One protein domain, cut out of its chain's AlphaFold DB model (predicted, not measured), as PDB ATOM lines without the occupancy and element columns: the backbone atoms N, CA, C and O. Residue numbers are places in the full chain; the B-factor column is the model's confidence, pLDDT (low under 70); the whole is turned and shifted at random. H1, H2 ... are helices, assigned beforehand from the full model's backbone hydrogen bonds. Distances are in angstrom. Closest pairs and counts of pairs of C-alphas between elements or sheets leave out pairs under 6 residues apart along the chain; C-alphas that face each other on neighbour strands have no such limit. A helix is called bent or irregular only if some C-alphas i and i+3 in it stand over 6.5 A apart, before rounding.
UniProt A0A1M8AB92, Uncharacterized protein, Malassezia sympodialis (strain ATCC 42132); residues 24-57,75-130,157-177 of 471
ATOM      1  N   TYR A  24     160.404 177.100 169.957       65.19
ATOM      2  CA  TYR A  24     159.355 178.111 169.760       65.19
ATOM      3  C   TYR A  24     159.910 179.543 169.743       65.19
ATOM      4  O   TYR A  24     159.469 180.371 168.949       65.19
ATOM      5  N   HIS A  25     160.895 179.842 170.596       64.81
ATOM      6  CA  HIS A  25     161.500 181.172 170.691       64.81
ATOM      7  C   HIS A  25     162.337 181.511 169.450       64.81
ATOM      8  O   HIS A  25     162.263 182.639 168.962       64.81
ATOM      9  N   SER A  26     163.072 180.537 168.909       65.56
ATOM     10  CA  SER A  26     163.835 180.688 167.665       65.56
ATOM     11  C   SER A  26     162.899 180.962 166.483       65.56
ATOM     12  O   SER A  26     163.077 181.944 165.761       65.56
ATOM     13  N   ASN A  27     161.818 180.186 166.362       69.19
ATOM     14  CA  ASN A  27     160.779 180.414 165.356       69.19
ATOM     15  C   ASN A  27     160.094 181.783 165.529       69.19
ATOM     16  O   ASN A  27     159.911 182.515 164.558       69.19
ATOM     17  N   LEU A  28     159.769 182.184 166.760       69.44
ATOM     18  CA  LEU A  28     159.177 183.489 167.063       69.44
ATOM     19  C   LEU A  28     160.084 184.659 166.645       69.44
ATOM     20  O   LEU A  28     159.584 185.662 166.126       69.44
ATOM     21  N   LEU A  29     161.397 184.551 166.872       68.50
ATOM     22  CA  LEU A  29     162.378 185.559 166.461       68.50
ATOM     23  C   LEU A  29     162.463 185.669 164.937       68.50
ATOM     24  O   LEU A  29     162.394 186.785 164.421       68.50
ATOM     25  N   LEU A  30     162.524 184.539 164.227       68.75
ATOM     26  CA  LEU A  30     162.538 184.505 162.761       68.75
ATOM     27  C   LEU A  30     161.260 185.100 162.163       68.75
ATOM     28  O   LEU A  30     161.333 185.903 161.237       68.75
ATOM     29  N   ILE A  31     160.094 184.781 162.735       70.00
ATOM     30  CA  ILE A  31     158.809 185.364 162.324       70.00
ATOM     31  C   ILE A  31     158.823 186.884 162.514       70.00
ATOM     32  O   ILE A  31     158.431 187.620 161.613       70.00
ATOM     33  N   ASN A  32     159.280 187.374 163.671       68.75
ATOM     34  CA  ASN A  32     159.354 188.814 163.932       68.75
ATOM     35  C   ASN A  32     160.329 189.517 162.980       68.75
ATOM     36  O   ASN A  32     160.027 190.606 162.501       68.75
ATOM     37  N   TYR A  33     161.476 188.896 162.703       68.75
ATOM     38  CA  TYR A  33     162.477 189.431 161.789       68.75
ATOM     39  C   TYR A  33     161.948 189.496 160.350       68.75
ATOM     40  O   TYR A  33     161.959 190.559 159.735       68.75
ATOM     41  N   ALA A  34     161.386 188.397 159.840       68.88
ATOM     42  CA  ALA A  34     160.785 188.354 158.508       68.88
ATOM     43  C   ALA A  34     159.621 189.352 158.373       68.88
ATOM     44  O   ALA A  34     159.480 190.010 157.347       68.88
ATOM     45  N   ALA A  35     158.824 189.540 159.430       68.88
ATOM     46  CA  ALA A  35     157.762 190.541 159.458       68.88
ATOM     47  C   ALA A  35     158.287 191.982 159.367       68.88
ATOM     48  O   ALA A  35     157.683 192.804 158.673       68.88
ATOM     49  N   GLN A  36     159.399 192.281 160.049       68.94
ATOM     50  CA  GLN A  36     160.072 193.583 159.979       68.94
ATOM     51  C   GLN A  36     160.629 193.861 158.583       68.94
ATOM     52  O   GLN A  36     160.507 194.983 158.110       68.94
ATOM     53  N   GLN A  37     161.169 192.838 157.918       70.75
ATOM     54  CA  GLN A  37     161.690 192.934 156.551       70.75
ATOM     55  C   GLN A  37     160.613 192.801 155.466       70.75
ATOM     56  O   GLN A  37     160.920 192.856 154.281       70.75
ATOM     57  N   HIS A  38     159.350 192.594 155.853       72.81
ATOM     58  CA  HIS A  38     158.242 192.338 154.928       72.81
ATOM     59  C   HIS A  38     158.472 191.126 153.994       72.81
ATOM     60  O   HIS A  38     157.906 191.053 152.904       72.81
ATOM     61  N   ASP A  39     159.244 190.128 154.441       76.06
ATOM     62  CA  ASP A  39     159.566 188.924 153.670       76.06
ATOM     63  C   ASP A  39     158.440 187.877 153.752       76.06
ATOM     64  O   ASP A  39     158.407 186.981 154.605       76.06
ATOM     65  N   ILE A  40     157.493 187.994 152.821       75.81
ATOM     66  CA  ILE A  40     156.329 187.106 152.702       75.81
ATOM     67  C   ILE A  40     156.747 185.656 152.414       75.81
ATOM     68  O   ILE A  40     156.099 184.726 152.903       75.81
ATOM     69  N   ARG A  41     157.816 185.435 151.636       72.38
ATOM     70  CA  ARG A  41     158.261 184.085 151.251       72.38
ATOM     71  C   ARG A  41     158.765 183.329 152.475       72.38
ATOM     72  O   ARG A  41     158.353 182.190 152.700       72.38
ATOM     73  N   THR A  42     159.582 183.979 153.298       71.44
ATOM     74  CA  THR A  42     160.072 183.400 154.555       71.44
ATOM     75  C   THR A  42     158.935 183.171 155.551       71.44
ATOM     76  O   THR A  42     158.854 182.091 156.134       71.44
ATOM     77  N   LEU A  43     157.983 184.104 155.682       73.06
ATOM     78  CA  LEU A  43     156.802 183.914 156.540       73.06
ATOM     79  C   LEU A  43     155.947 182.705 156.122       73.06
ATOM     80  O   LEU A  43     155.521 181.934 156.981       73.06
ATOM     81  N   ARG A  44     155.724 182.499 154.816       73.75
ATOM     82  CA  ARG A  44     154.996 181.323 154.303       73.75
ATOM     83  C   ARG A  44     155.745 180.021 154.586       73.75
ATOM     84  O   ARG A  44     155.124 179.055 155.020       73.75
ATOM     85  N   ARG A  45     157.070 180.007 154.404       75.56
ATOM     86  CA  ARG A  45     157.923 178.839 154.691       75.56
ATOM     87  C   ARG A  45     157.953 178.465 156.175       75.56
ATOM     88  O   ARG A  45     158.076 177.291 156.492       75.56
ATOM     89  N   LEU A  46     157.815 179.437 157.077       74.56
ATOM     90  CA  LEU A  46     157.770 179.197 158.526       74.56
ATOM     91  C   LEU A  46     156.402 178.691 159.020       74.56
ATOM     92  O   LEU A  46     156.301 178.228 160.156       74.56
ATOM     93  N   LYS A  47     155.345 178.750 158.195       74.50
ATOM     94  CA  LYS A  47     153.976 178.391 158.600       74.50
ATOM     95  C   LYS A  47     153.814 176.923 159.041       74.50
ATOM     96  O   LYS A  47     153.214 176.730 160.099       74.50
ATOM     97  N   PRO A  48     154.351 175.907 158.335       74.75
ATOM     98  CA  PRO A  48     154.238 174.510 158.770       74.75
ATOM     99  C   PRO A  48     154.928 174.257 160.118       74.75
ATOM    100  O   PRO A  48     154.329 173.694 161.032       74.75
ATOM    101  N   ALA A  49     156.149 174.774 160.299       71.81
ATOM    102  CA  ALA A  49     156.873 174.676 161.569       71.81
ATOM    103  C   ALA A  49     156.112 175.367 162.715       71.81
ATOM    104  O   ALA A  49     155.971 174.826 163.812       71.81
ATOM    105  N   ALA A  50     155.541 176.544 162.445       72.25
ATOM    106  CA  ALA A  50     154.707 177.262 163.399       72.25
ATOM    107  C   ALA A  50     153.422 176.500 163.768       72.25
ATOM    108  O   ALA A  50     152.986 176.592 164.916       72.25
ATOM    109  N   GLN A  51     152.815 175.750 162.840       74.25
ATOM    110  CA  GLN A  51     151.652 174.894 163.112       74.25
ATOM    111  C   GLN A  51     152.011 173.724 164.030       74.25
ATOM    112  O   GLN A  51     151.314 173.521 165.022       74.25
ATOM    113  N   ILE A  52     153.125 173.033 163.764       75.19
ATOM    114  CA  ILE A  52     153.623 171.928 164.601       75.19
ATOM    115  C   ILE A  52     153.852 172.411 166.037       75.19
ATOM    116  O   ILE A  52     153.342 171.820 166.987       75.19
ATOM    117  N   TRP A  53     154.537 173.544 166.213       71.12
ATOM    118  CA  TRP A  53     154.753 174.124 167.544       71.12
ATOM    119  C   TRP A  53     153.471 174.596 168.215       71.12
ATOM    120  O   TRP A  53     153.317 174.450 169.422       71.12
ATOM    121  N   SER A  54     152.536 175.143 167.443       70.75
ATOM    122  CA  SER A  54     151.226 175.550 167.955       70.75
ATOM    123  C   SER A  54     150.403 174.350 168.434       70.75
ATOM    124  O   SER A  54     149.677 174.460 169.417       70.75
ATOM    125  N   GLN A  55     150.513 173.199 167.767       72.88
ATOM    126  CA  GLN A  55     149.887 171.949 168.199       72.88
ATOM    127  C   GLN A  55     150.577 171.388 169.446       72.88
ATOM    128  O   GLN A  55     149.893 171.145 170.436       72.88
ATOM    129  N   ARG A  56     151.913 171.290 169.458       69.56
ATOM    130  CA  ARG A  56     152.680 170.847 170.640       69.56
ATOM    131  C   ARG A  56     152.358 171.679 171.878       69.56
ATOM    132  O   ARG A  56     151.987 171.126 172.903       69.56
ATOM    133  N   TRP A  57     152.333 173.006 171.747       67.12
ATOM    134  CA  TRP A  57     151.980 173.906 172.849       67.12
ATOM    135  C   TRP A  57     150.544 173.690 173.364       67.12
ATOM    136  O   TRP A  57     150.287 173.836 174.557       67.12
ATOM    137  N   LEU A  75     149.164 181.477 169.216       70.56
ATOM    138  CA  LEU A  75     149.797 180.350 168.540       70.56
ATOM    139  C   LEU A  75     150.642 180.891 167.377       70.56
ATOM    140  O   LEU A  75     150.197 181.795 166.666       70.56
ATOM    141  N   LEU A  76     151.869 180.393 167.183       71.56
ATOM    142  CA  LEU A  76     152.784 180.939 166.165       71.56
ATOM    143  C   LEU A  76     152.139 180.959 164.777       71.56
ATOM    144  O   LEU A  76     152.350 181.903 164.017       71.56
ATOM    145  N   SER A  77     151.308 179.958 164.469       74.44
ATOM    146  CA  SER A  77     150.552 179.902 163.219       74.44
ATOM    147  C   SER A  77     149.548 181.055 163.100       74.44
ATOM    148  O   SER A  77     149.482 181.716 162.068       74.44
ATOM    149  N   GLU A  78     148.816 181.359 164.176       74.31
ATOM    150  CA  GLU A  78     147.871 182.483 164.226       74.31
ATOM    151  C   GLU A  78     148.593 183.832 164.125       74.31
ATOM    152  O   GLU A  78     148.060 184.780 163.537       74.31
ATOM    153  N   LYS A  79     149.815 183.916 164.665       76.69
ATOM    154  CA  LYS A  79     150.675 185.093 164.556       76.69
ATOM    155  C   LYS A  79     151.166 185.313 163.124       76.69
ATOM    156  O   LYS A  79     151.070 186.438 162.643       76.69
ATOM    157  N   ILE A  80     151.642 184.273 162.432       80.44
ATOM    158  CA  ILE A  80     152.048 184.372 161.018       80.44
ATOM    159  C   ILE A  80     150.871 184.826 160.159       80.44
ATOM    160  O   ILE A  80     151.002 185.786 159.407       80.44
ATOM    161  N   ASP A  81     149.712 184.192 160.306       81.25
ATOM    162  CA  ASP A  81     148.516 184.548 159.543       81.25
ATOM    163  C   ASP A  81     148.054 185.991 159.834       81.25
ATOM    164  O   ASP A  81     147.652 186.707 158.920       81.25
ATOM    165  N   GLY A  82     148.172 186.460 161.084       81.25
ATOM    166  CA  GLY A  82     147.910 187.858 161.439       81.25
ATOM    167  C   GLY A  82     148.884 188.835 160.772       81.25
ATOM    168  O   GLY A  82     148.463 189.874 160.270       81.25
ATOM    169  N   ILE A  83     150.174 188.490 160.710       81.31
ATOM    170  CA  ILE A  83     151.201 189.291 160.026       81.31
ATOM    171  C   ILE A  83     150.950 189.312 158.517       81.31
ATOM    172  O   ILE A  83     150.976 190.382 157.915       81.31
ATOM    173  N   LEU A  84     150.663 188.160 157.907       84.25
ATOM    174  CA  LEU A  84     150.343 188.060 156.481       84.25
ATOM    175  C   LEU A  84     149.100 188.882 156.127       84.25
ATOM    176  O   LEU A  84     149.107 189.573 155.113       84.25
ATOM    177  N   PHE A  85     148.078 188.882 156.985       86.06
ATOM    178  CA  PHE A  85     146.898 189.728 156.809       86.06
ATOM    179  C   PHE A  85     147.250 191.221 156.883       86.06
ATOM    180  O   PHE A  85     146.797 191.999 156.051       86.06
ATOM    181  N   VAL A  86     148.095 191.635 157.838       82.12
ATOM    182  CA  VAL A  86     148.574 193.028 157.945       82.12
ATOM    183  C   VAL A  86     149.355 193.446 156.695       82.12
ATOM    184  O   VAL A  86     149.185 194.566 156.217       82.12
ATOM    185  N   LEU A  87     150.207 192.567 156.159       82.12
ATOM    186  CA  LEU A  87     150.959 192.836 154.931       82.12
ATOM    187  C   LEU A  87     150.030 192.938 153.715       82.12
ATOM    188  O   LEU A  87     150.153 193.891 152.950       82.12
ATOM    189  N   ALA A  88     149.059 192.031 153.587       84.31
ATOM    190  CA  ALA A  88     148.052 192.085 152.527       84.31
ATOM    191  C   ALA A  88     147.215 193.374 152.600       84.31
ATOM    192  O   ALA A  88     147.019 194.036 151.586       84.31
ATOM    193  N   ALA A  89     146.819 193.799 153.805       83.69
ATOM    194  CA  ALA A  89     146.101 195.054 154.023       83.69
ATOM    195  C   ALA A  89     146.917 196.295 153.637       83.69
ATOM    196  O   ALA A  89     146.366 197.239 153.073       83.69
ATOM    197  N   LYS A  90     148.232 196.298 153.902       80.75
ATOM    198  CA  LYS A  90     149.137 197.371 153.451       80.75
ATOM    199  C   LYS A  90     149.266 197.421 151.929       80.75
ATOM    200  O   LYS A  90     149.384 198.505 151.374       80.75
ATOM    201  N   GLN A  91     149.243 196.260 151.280       82.38
ATOM    202  CA  GLN A  91     149.300 196.127 149.822       82.38
ATOM    203  C   GLN A  91     147.941 196.366 149.145       82.38
ATOM    204  O   GLN A  91     147.881 196.394 147.923       82.38
ATOM    205  N   GLY A  92     146.857 196.527 149.915       77.50
ATOM    206  CA  GLY A  92     145.504 196.652 149.372       77.50
ATOM    207  C   GLY A  92     144.993 195.373 148.703       77.50
ATOM    208  O   GLY A  92     144.139 195.458 147.834       77.50
ATOM    209  N   ASN A  93     145.513 194.199 149.073       84.38
ATOM    210  CA  ASN A  93     145.122 192.924 148.473       84.38
ATOM    211  C   ASN A  93     143.973 192.275 149.264       84.38
ATOM    212  O   ASN A  93     144.191 191.452 150.164       84.38
ATOM    213  N   TRP A  94     142.742 192.662 148.932       83.38
ATOM    214  CA  TRP A  94     141.535 192.264 149.660       83.38
ATOM    215  C   TRP A  94     141.181 190.792 149.479       83.38
ATOM    216  O   TRP A  94     140.719 190.153 150.424       83.38
ATOM    217  N   GLN A  95     141.482 190.214 148.317       82.75
ATOM    218  CA  GLN A  95     141.287 188.786 148.064       82.75
ATOM    219  C   GLN A  95     142.147 187.915 148.991       82.75
ATOM    220  O   GLN A  95     141.668 186.931 149.560       82.75
ATOM    221  N   VAL A  96     143.418 188.282 149.199       84.88
ATOM    222  CA  VAL A  96     144.302 187.572 150.139       84.88
ATOM    223  C   VAL A  96     143.829 187.759 151.578       84.88
ATOM    224  O   VAL A  96     143.830 186.797 152.349       84.88
ATOM    225  N   MET A  97     143.385 188.966 151.945       86.75
ATOM    226  CA  MET A  97     142.784 189.211 153.259       86.75
ATOM    227  C   MET A  97     141.544 188.335 153.482       86.75
ATOM    228  O   MET A  97     141.426 187.719 154.542       86.75
ATOM    229  N   LEU A  98     140.663 188.218 152.481       86.31
ATOM    230  CA  LEU A  98     139.472 187.375 152.540       86.31
ATOM    231  C   LEU A  98     139.835 185.901 152.709       86.31
ATOM    232  O   LEU A  98     139.338 185.275 153.641       86.31
ATOM    233  N   LYS A  99     140.763 185.366 151.906       85.56
ATOM    234  CA  LYS A  99     141.239 183.974 152.032       85.56
ATOM    235  C   LYS A  99     141.812 183.678 153.425       85.56
ATOM    236  O   LYS A  99     141.524 182.634 154.004       85.56
ATOM    237  N   LEU A 100     142.596 184.602 153.989       84.75
ATOM    238  CA  LEU A 100     143.168 184.463 155.337       84.75
ATOM    239  C   LEU A 100     142.113 184.566 156.452       84.75
ATOM    240  O   LEU A 100     142.291 183.997 157.531       84.75
ATOM    241  N   ALA A 101     141.031 185.308 156.219       84.56
ATOM    242  CA  ALA A 101     139.923 185.426 157.157       84.56
ATOM    243  C   ALA A 101     139.001 184.194 157.098       84.56
ATOM    244  O   ALA A 101     138.649 183.643 158.144       84.56
ATOM    245  N   THR A 102     138.638 183.718 155.904       85.06
ATOM    246  CA  THR A 102     137.756 182.551 155.721       85.06
ATOM    247  C   THR A 102     138.412 181.252 156.172       85.06
ATOM    248  O   THR A 102     137.728 180.414 156.752       85.06
ATOM    249  N   SER A 103     139.740 181.121 156.053       79.19
ATOM    250  CA  SER A 103     140.492 179.956 156.547       79.19
ATOM    251  C   SER A 103     140.493 179.803 158.076       79.19
ATOM    252  O   SER A 103     141.125 178.891 158.609       79.19
ATOM    253  N   ARG A 104     139.848 180.718 158.813       75.25
ATOM    254  CA  ARG A 104     139.765 180.720 160.275       75.25
ATOM    255  C   ARG A 104     138.329 180.543 160.757       75.25
ATOM    256  O   ARG A 104     137.379 181.090 160.193       75.25
ATOM    257  N   HIS A 105     138.199 179.865 161.895       72.38
ATOM    258  CA  HIS A 105     136.924 179.694 162.585       72.38
ATOM    259  C   HIS A 105     136.334 181.055 163.022       72.38
ATOM    260  O   HIS A 105     137.068 181.841 163.632       72.38
ATOM    261  N   PRO A 106     135.023 181.328 162.826       69.06
ATOM    262  CA  PRO A 106     134.403 182.635 163.099       69.06
ATOM    263  C   PRO A 106     134.729 183.225 164.481       69.06
ATOM    264  O   PRO A 106     135.154 184.369 164.593       69.06
ATOM    265  N   ARG A 107     134.651 182.413 165.548       66.12
ATOM    266  CA  ARG A 107     134.935 182.844 166.938       66.12
ATOM    267  C   ARG A 107     136.387 183.282 167.217       66.12
ATOM    268  O   ARG A 107     136.636 183.889 168.255       66.12
ATOM    269  N   LYS A 108     137.349 182.933 166.355       68.25
ATOM    270  CA  LYS A 108     138.789 183.245 166.514       68.25
ATOM    271  C   LYS A 108     139.389 183.942 165.290       68.25
ATOM    272  O   LYS A 108     140.597 184.152 165.225       68.25
ATOM    273  N   ARG A 109     138.553 184.282 164.307       76.75
ATOM    274  CA  ARG A 109     138.973 184.833 163.018       76.75
ATOM    275  C   ARG A 109     139.732 186.137 163.194       76.75
ATOM    276  O   ARG A 109     140.849 186.282 162.698       76.75
ATOM    277  N   TRP A 110     139.132 187.037 163.958       76.06
ATOM    278  CA  TRP A 110     139.583 188.404 164.131       76.06
ATOM    279  C   TRP A 110     140.530 188.526 165.322       76.06
ATOM    280  O   TRP A 110     140.123 188.447 166.475       76.06
ATOM    281  N   THR A 111     141.819 188.730 165.061       73.31
ATOM    282  CA  THR A 111     142.765 189.159 166.101       73.31
ATOM    283  C   THR A 111     142.773 190.689 166.180       73.31
ATOM    284  O   THR A 111     142.492 191.340 165.172       73.31
ATOM    285  N   PRO A 112     143.171 191.306 167.310       70.75
ATOM    286  CA  PRO A 112     143.317 192.763 167.386       70.75
ATOM    287  C   PRO A 112     144.188 193.344 166.261       70.75
ATOM    288  O   PRO A 112     143.889 194.406 165.725       70.75
ATOM    289  N   GLN A 113     145.235 192.619 165.850       73.50
ATOM    290  CA  GLN A 113     146.101 193.006 164.733       73.50
ATOM    291  C   GLN A 113     145.368 192.989 163.386       73.50
ATOM    292  O   GLN A 113     145.521 193.931 162.613       73.50
ATOM    293  N   MET A 114     144.553 191.964 163.114       79.44
ATOM    294  CA  MET A 114     143.746 191.896 161.891       79.44
ATOM    295  C   MET A 114     142.647 192.951 161.876       79.44
ATOM    296  O   MET A 114     142.468 193.604 160.859       79.44
ATOM    297  N   CYS A 115     141.962 193.183 162.998       77.06
ATOM    298  CA  CYS A 115     140.976 194.258 163.106       77.06
ATOM    299  C   CYS A 115     141.611 195.625 162.829       77.06
ATOM    300  O   CYS A 115     141.071 196.417 162.061       77.06
ATOM    301  N   LEU A 116     142.784 195.895 163.416       73.75
ATOM    302  CA  LEU A 116     143.536 197.123 163.159       73.75
ATOM    303  C   LEU A 116     143.962 197.245 161.695       73.75
ATOM    304  O   LEU A 116     143.900 198.336 161.143       73.75
ATOM    305  N   ALA A 117     144.410 196.152 161.076       79.00
ATOM    306  CA  ALA A 117     144.782 196.134 159.666       79.00
ATOM    307  C   ALA A 117     143.576 196.366 158.751       79.00
ATOM    308  O   ALA A 117     143.671 197.154 157.819       79.00
ATOM    309  N   MET A 118     142.439 195.742 159.063       82.31
ATOM    310  CA  MET A 118     141.176 195.892 158.346       82.31
ATOM    311  C   MET A 118     140.733 197.359 158.375       82.31
ATOM    312  O   MET A 118     140.657 198.005 157.334       82.31
ATOM    313  N   LEU A 119     140.602 197.947 159.567       75.00
ATOM    314  CA  LEU A 119     140.225 199.355 159.745       75.00
ATOM    315  C   LEU A 119     141.243 200.353 159.153       75.00
ATOM    316  O   LEU A 119     140.923 201.522 158.984       75.00
ATOM    317  N   ARG A 120     142.477 199.931 158.847       74.06
ATOM    318  CA  ARG A 120     143.518 200.785 158.240       74.06
ATOM    319  C   ARG A 120     143.775 200.519 156.760       74.06
ATOM    320  O   ARG A 120     144.597 201.226 156.180       74.06
ATOM    321  N   SER A 121     143.135 199.510 156.183       78.44
ATOM    322  CA  SER A 121     143.340 199.111 154.791       78.44
ATOM    323  C   SER A 121     142.858 200.187 153.812       78.44
ATOM    324  O   SER A 121     141.921 200.944 154.085       78.44
ATOM    325  N   ARG A 122     143.522 200.266 152.653       67.31
ATOM    326  CA  ARG A 122     143.154 201.171 151.558       67.31
ATOM    327  C   ARG A 122     141.820 200.696 150.961       67.31
ATOM    328  O   ARG A 122     141.776 199.615 150.382       67.31
ATOM    329  N   GLY A 123     140.748 201.465 151.168       64.88
ATOM    330  CA  GLY A 123     139.363 201.116 150.796       64.88
ATOM    331  C   GLY A 123     138.402 200.935 151.983       64.88
ATOM    332  O   GLY A 123     137.192 200.907 151.792       64.88
ATOM    333  N   ALA A 124     138.895 200.884 153.229       67.75
ATOM    334  CA  ALA A 124     138.022 200.827 154.412       67.75
ATOM    335  C   ALA A 124     137.123 202.073 154.558       67.75
ATOM    336  O   ALA A 124     136.018 201.982 155.088       67.75
ATOM    337  N   LEU A 125     137.591 203.232 154.079       64.19
ATOM    338  CA  LEU A 125     136.835 204.489 154.074       64.19
ATOM    339  C   LEU A 125     135.633 204.417 153.125       64.19
ATOM    340  O   LEU A 125     134.521 204.732 153.546       64.19
ATOM    341  N   ASP A 126     135.850 203.919 151.905       64.75
ATOM    342  CA  ASP A 126     134.818 203.757 150.870       64.75
ATOM    343  C   ASP A 126     133.694 202.826 151.338       64.75
ATOM    344  O   ASP A 126     132.522 203.016 151.025       64.75
ATOM    345  N   MET A 127     134.037 201.821 152.145       66.75
ATOM    346  CA  MET A 127     133.056 200.886 152.691       66.75
ATOM    347  C   MET A 127     132.182 201.516 153.782       66.75
ATOM    348  O   MET A 127     131.014 201.166 153.910       66.75
ATOM    349  N   ILE A 128     132.704 202.468 154.561       60.50
ATOM    350  CA  ILE A 128     131.925 203.169 155.598       60.50
ATOM    351  C   ILE A 128     130.993 204.203 154.986       60.50
ATOM    352  O   ILE A 128     129.865 204.357 155.452       60.50
ATOM    353  N   THR A 129     131.457 204.923 153.964       57.41
ATOM    354  CA  THR A 129     130.619 205.880 153.235       57.41
ATOM    355  C   THR A 129     129.503 205.151 152.487       57.41
ATOM    356  O   THR A 129     128.349 205.553 152.602       57.41
ATOM    357  N   ARG A 130     129.791 204.009 151.843       54.50
ATOM    358  CA  ARG A 130     128.768 203.167 151.194       54.50
ATOM    359  C   ARG A 130     127.734 202.591 152.168       54.50
ATOM    360  O   ARG A 130     126.557 202.571 151.835       54.50
ATOM    361  N   VAL A 157     133.755 192.571 145.290       77.75
ATOM    362  CA  VAL A 157     133.036 191.491 145.983       77.75
ATOM    363  C   VAL A 157     133.812 191.052 147.228       77.75
ATOM    364  O   VAL A 157     133.243 190.963 148.322       77.75
ATOM    365  N   ALA A 158     135.135 190.875 147.118       79.88
ATOM    366  CA  ALA A 158     135.970 190.515 148.261       79.88
ATOM    367  C   ALA A 158     135.929 191.570 149.381       79.88
ATOM    368  O   ALA A 158     135.837 191.205 150.558       79.88
ATOM    369  N   LYS A 159     135.938 192.867 149.037       81.88
ATOM    370  CA  LYS A 159     135.760 193.974 149.994       81.88
ATOM    371  C   LYS A 159     134.432 193.869 150.737       81.88
ATOM    372  O   LYS A 159     134.425 193.922 151.967       81.88
ATOM    373  N   GLN A 160     133.322 193.702 150.018       79.44
ATOM    374  CA  GLN A 160     131.977 193.617 150.603       79.44
ATOM    375  C   GLN A 160     131.819 192.413 151.535       79.44
ATOM    376  O   GLN A 160     131.369 192.562 152.677       79.44
ATOM    377  N   ILE A 161     132.256 191.231 151.098       81.38
ATOM    378  CA  ILE A 161     132.200 190.011 151.910       81.38
ATOM    379  C   ILE A 161     133.076 190.165 153.155       81.38
ATOM    380  O   ILE A 161     132.618 189.937 154.275       81.38
ATOM    381  N   LEU A 162     134.325 190.605 153.000       84.06
ATOM    382  CA  LEU A 162     135.237 190.732 154.133       84.06
ATOM    383  C   LEU A 162     134.736 191.754 155.160       84.06
ATOM    384  O   LEU A 162     134.842 191.526 156.367       84.06
ATOM    385  N   TRP A 163     134.168 192.864 154.692       81.81
ATOM    386  CA  TRP A 163     133.658 193.921 155.554       81.81
ATOM    387  C   TRP A 163     132.362 193.525 156.269       81.81
ATOM    388  O   TRP A 163     132.230 193.777 157.465       81.81
ATOM    389  N   SER A 164     131.442 192.829 155.596       76.62
ATOM    390  CA  SER A 164     130.236 192.278 156.234       76.62
ATOM    391  C   SER A 164     130.577 191.213 157.284       76.62
ATOM    392  O   SER A 164     130.058 191.260 158.404       76.62
ATOM    393  N   MET A 165     131.520 190.309 156.982       79.81
ATOM    394  CA  MET A 165     132.067 189.348 157.948       79.81
ATOM    395  C   MET A 165     132.689 190.059 159.148       79.81
ATOM    396  O   MET A 165     132.442 189.670 160.292       79.81
ATOM    397  N   PHE A 166     133.485 191.101 158.888       80.94
ATOM    398  CA  PHE A 166     134.096 191.915 159.925       80.94
ATOM    399  C   PHE A 166     133.023 192.544 160.808       80.94
ATOM    400  O   PHE A 166     133.030 192.273 161.995       80.94
ATOM    401  N   LEU A 167     132.062 193.297 160.274       75.06
ATOM    402  CA  LEU A 167     131.047 193.987 161.080       75.06
ATOM    403  C   LEU A 167     130.197 193.031 161.925       75.06
ATOM    404  O   LEU A 167     130.024 193.263 163.125       75.06
ATOM    405  N   ARG A 168     129.733 191.923 161.333       73.88
ATOM    406  CA  ARG A 168     128.917 190.910 162.023       73.88
ATOM    407  C   ARG A 168     129.643 190.300 163.222       73.88
ATOM    408  O   ARG A 168     129.040 190.043 164.260       73.88
ATOM    409  N   GLU A 169     130.941 190.051 163.087       74.81
ATOM    410  CA  GLU A 169     131.727 189.321 164.091       74.81
ATOM    411  C   GLU A 169     132.490 190.259 165.033       74.81
ATOM    412  O   GLU A 169     132.692 189.945 166.207       74.81
ATOM    413  N   PHE A 170     132.850 191.449 164.560       68.75
ATOM    414  CA  PHE A 170     133.464 192.521 165.334       68.75
ATOM    415  C   PHE A 170     132.528 193.021 166.435       68.75
ATOM    416  O   PHE A 170     132.990 193.370 167.523       68.75
ATOM    417  N   TRP A 171     131.213 192.959 166.202       60.16
ATOM    418  CA  TRP A 171     130.193 193.280 167.197       60.16
ATOM    419  C   TRP A 171     130.342 192.482 168.502       60.16
ATOM    420  O   TRP A 171     130.000 192.976 169.571       60.16
ATOM    421  N   GLN A 172     130.964 191.299 168.481       61.78
ATOM    422  CA  GLN A 172     131.251 190.536 169.702       61.78
ATOM    423  C   GLN A 172     132.265 191.242 170.619       61.78
ATOM    424  O   GLN A 172     132.175 191.125 171.842       61.78
ATOM    425  N   TYR A 173     133.210 192.012 170.067       58.59
ATOM    426  CA  TYR A 173     134.101 192.875 170.858       58.59
ATOM    427  C   TYR A 173     133.374 194.107 171.409       58.59
ATOM    428  O   TYR A 173     133.769 194.628 172.450       58.59
ATOM    429  N   TRP A 174     132.301 194.529 170.737       53.09
ATOM    430  CA  TRP A 174     131.409 195.611 171.157       53.09
ATOM    431  C   TRP A 174     130.392 195.165 172.229       53.09
ATOM    432  O   TRP A 174     130.051 195.940 173.120       53.09
ATOM    433  N   GLN A 175     129.937 193.905 172.189       47.12
ATOM    434  CA  GLN A 175     128.928 193.329 173.092       47.12
ATOM    435  C   GLN A 175     129.480 192.624 174.336       47.12
ATOM    436  O   GLN A 175     128.808 192.638 175.364       47.12
ATOM    437  N   LYS A 176     130.689 192.041 174.309       46.84
ATOM    438  CA  LYS A 176     131.345 191.502 175.526       46.84
ATOM    439  C   LYS A 176     131.365 192.488 176.716       46.84
ATOM    440  O   LYS A 176     131.224 192.040 177.851       46.84
ATOM    441  N   PRO A 177     131.486 193.809 176.493       45.84
ATOM    442  CA  PRO A 177     131.241 194.849 177.490       45.84
ATOM    443  C   PRO A 177     129.858 194.872 178.166       45.84
ATOM    444  O   PRO A 177     129.770 195.284 179.318       45.84
TER     445      PRO A 177
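Overview. This is residues 24 to 57, 75 to 130 and 157 to 177 of the 471 residues of an uncharacterized protein of Malassezia sympodialis (strain ATCC 42132) (UniProt A0A1M8AB92). H3 runs through the middle, with H1 and H2 on one side of it in a three-helix up-and-down bundle, each helix running against the one before, and short H4 and H5 packed on its other side. Beyond these, H7 meets H4 near the first residues of both, at a steep tilt of 47 degrees, and short H6 makes the far end. The 111 printed residues hold seven named helices, H1 to H7 in chain order, and no named strand: all helix. The whole is compact, radius of gyration of the C-alphas 14.5 A, spanning 44 by 30 by 21 A.

Arrangement. Start at H1, residues 24 to 36, which forms a hairpin with H2, residues 40 to 57; their closest C-alphas, Ala 34 and Leu 43, are 6.3 A apart. H2 touches the hub H3, residues 76 to 91, at Ala 50 and Ser 77, 4.9 A, opposite ways at a shallow tilt of 27 degrees. H3 forms a hairpin with H4, residues 94 to 102, closest at Phe 85 and Met 97, 5.5 A. H3 touches H5, residues 112 to 120, the same way at a shallow tilt of 7 degrees, closest at Val 86 and Ala 117, 5.2 A. With residues 158 to 162 alone, H7, residues 157 to 175, touches H4 at a steep tilt of 47 degrees, closest at Gln 95 and Ala 158, 5.6 A. H6, residues 124 to 130, only just touches H7, with 3 pairs of C-alphas within 8 A, closest at Met 127 and Trp 163, 7.6 A. Every O i to N i+4 pair is within hydrogen-bond range in H1, H3, H4, H5 and H6; H2 has 12 of 14 and H7 13 of 15.

Along the chain. Find C-alpha 24 at (159.355, 178.111, 169.760), where H1 begins. H2, 24.5 A long, is only just irregular, C-alphas 45 and 48 being 7.0 A apart, with a kink of 42 degrees near residue 49. H3 is 22.6 A long. H7, 27.5 A, ends at C-alpha 175, (128.928, 193.329, 173.092).

Size, cuts and confidence. Look for two cuts: C-alphas 57 and 75 are 8.1 A apart, and C-alphas 130 and 157 are 13.5 A apart. Of the links printed whole, none is long. Low confidence, under 70, covers 34 residues, among them 122 to 130 and 170 to 177.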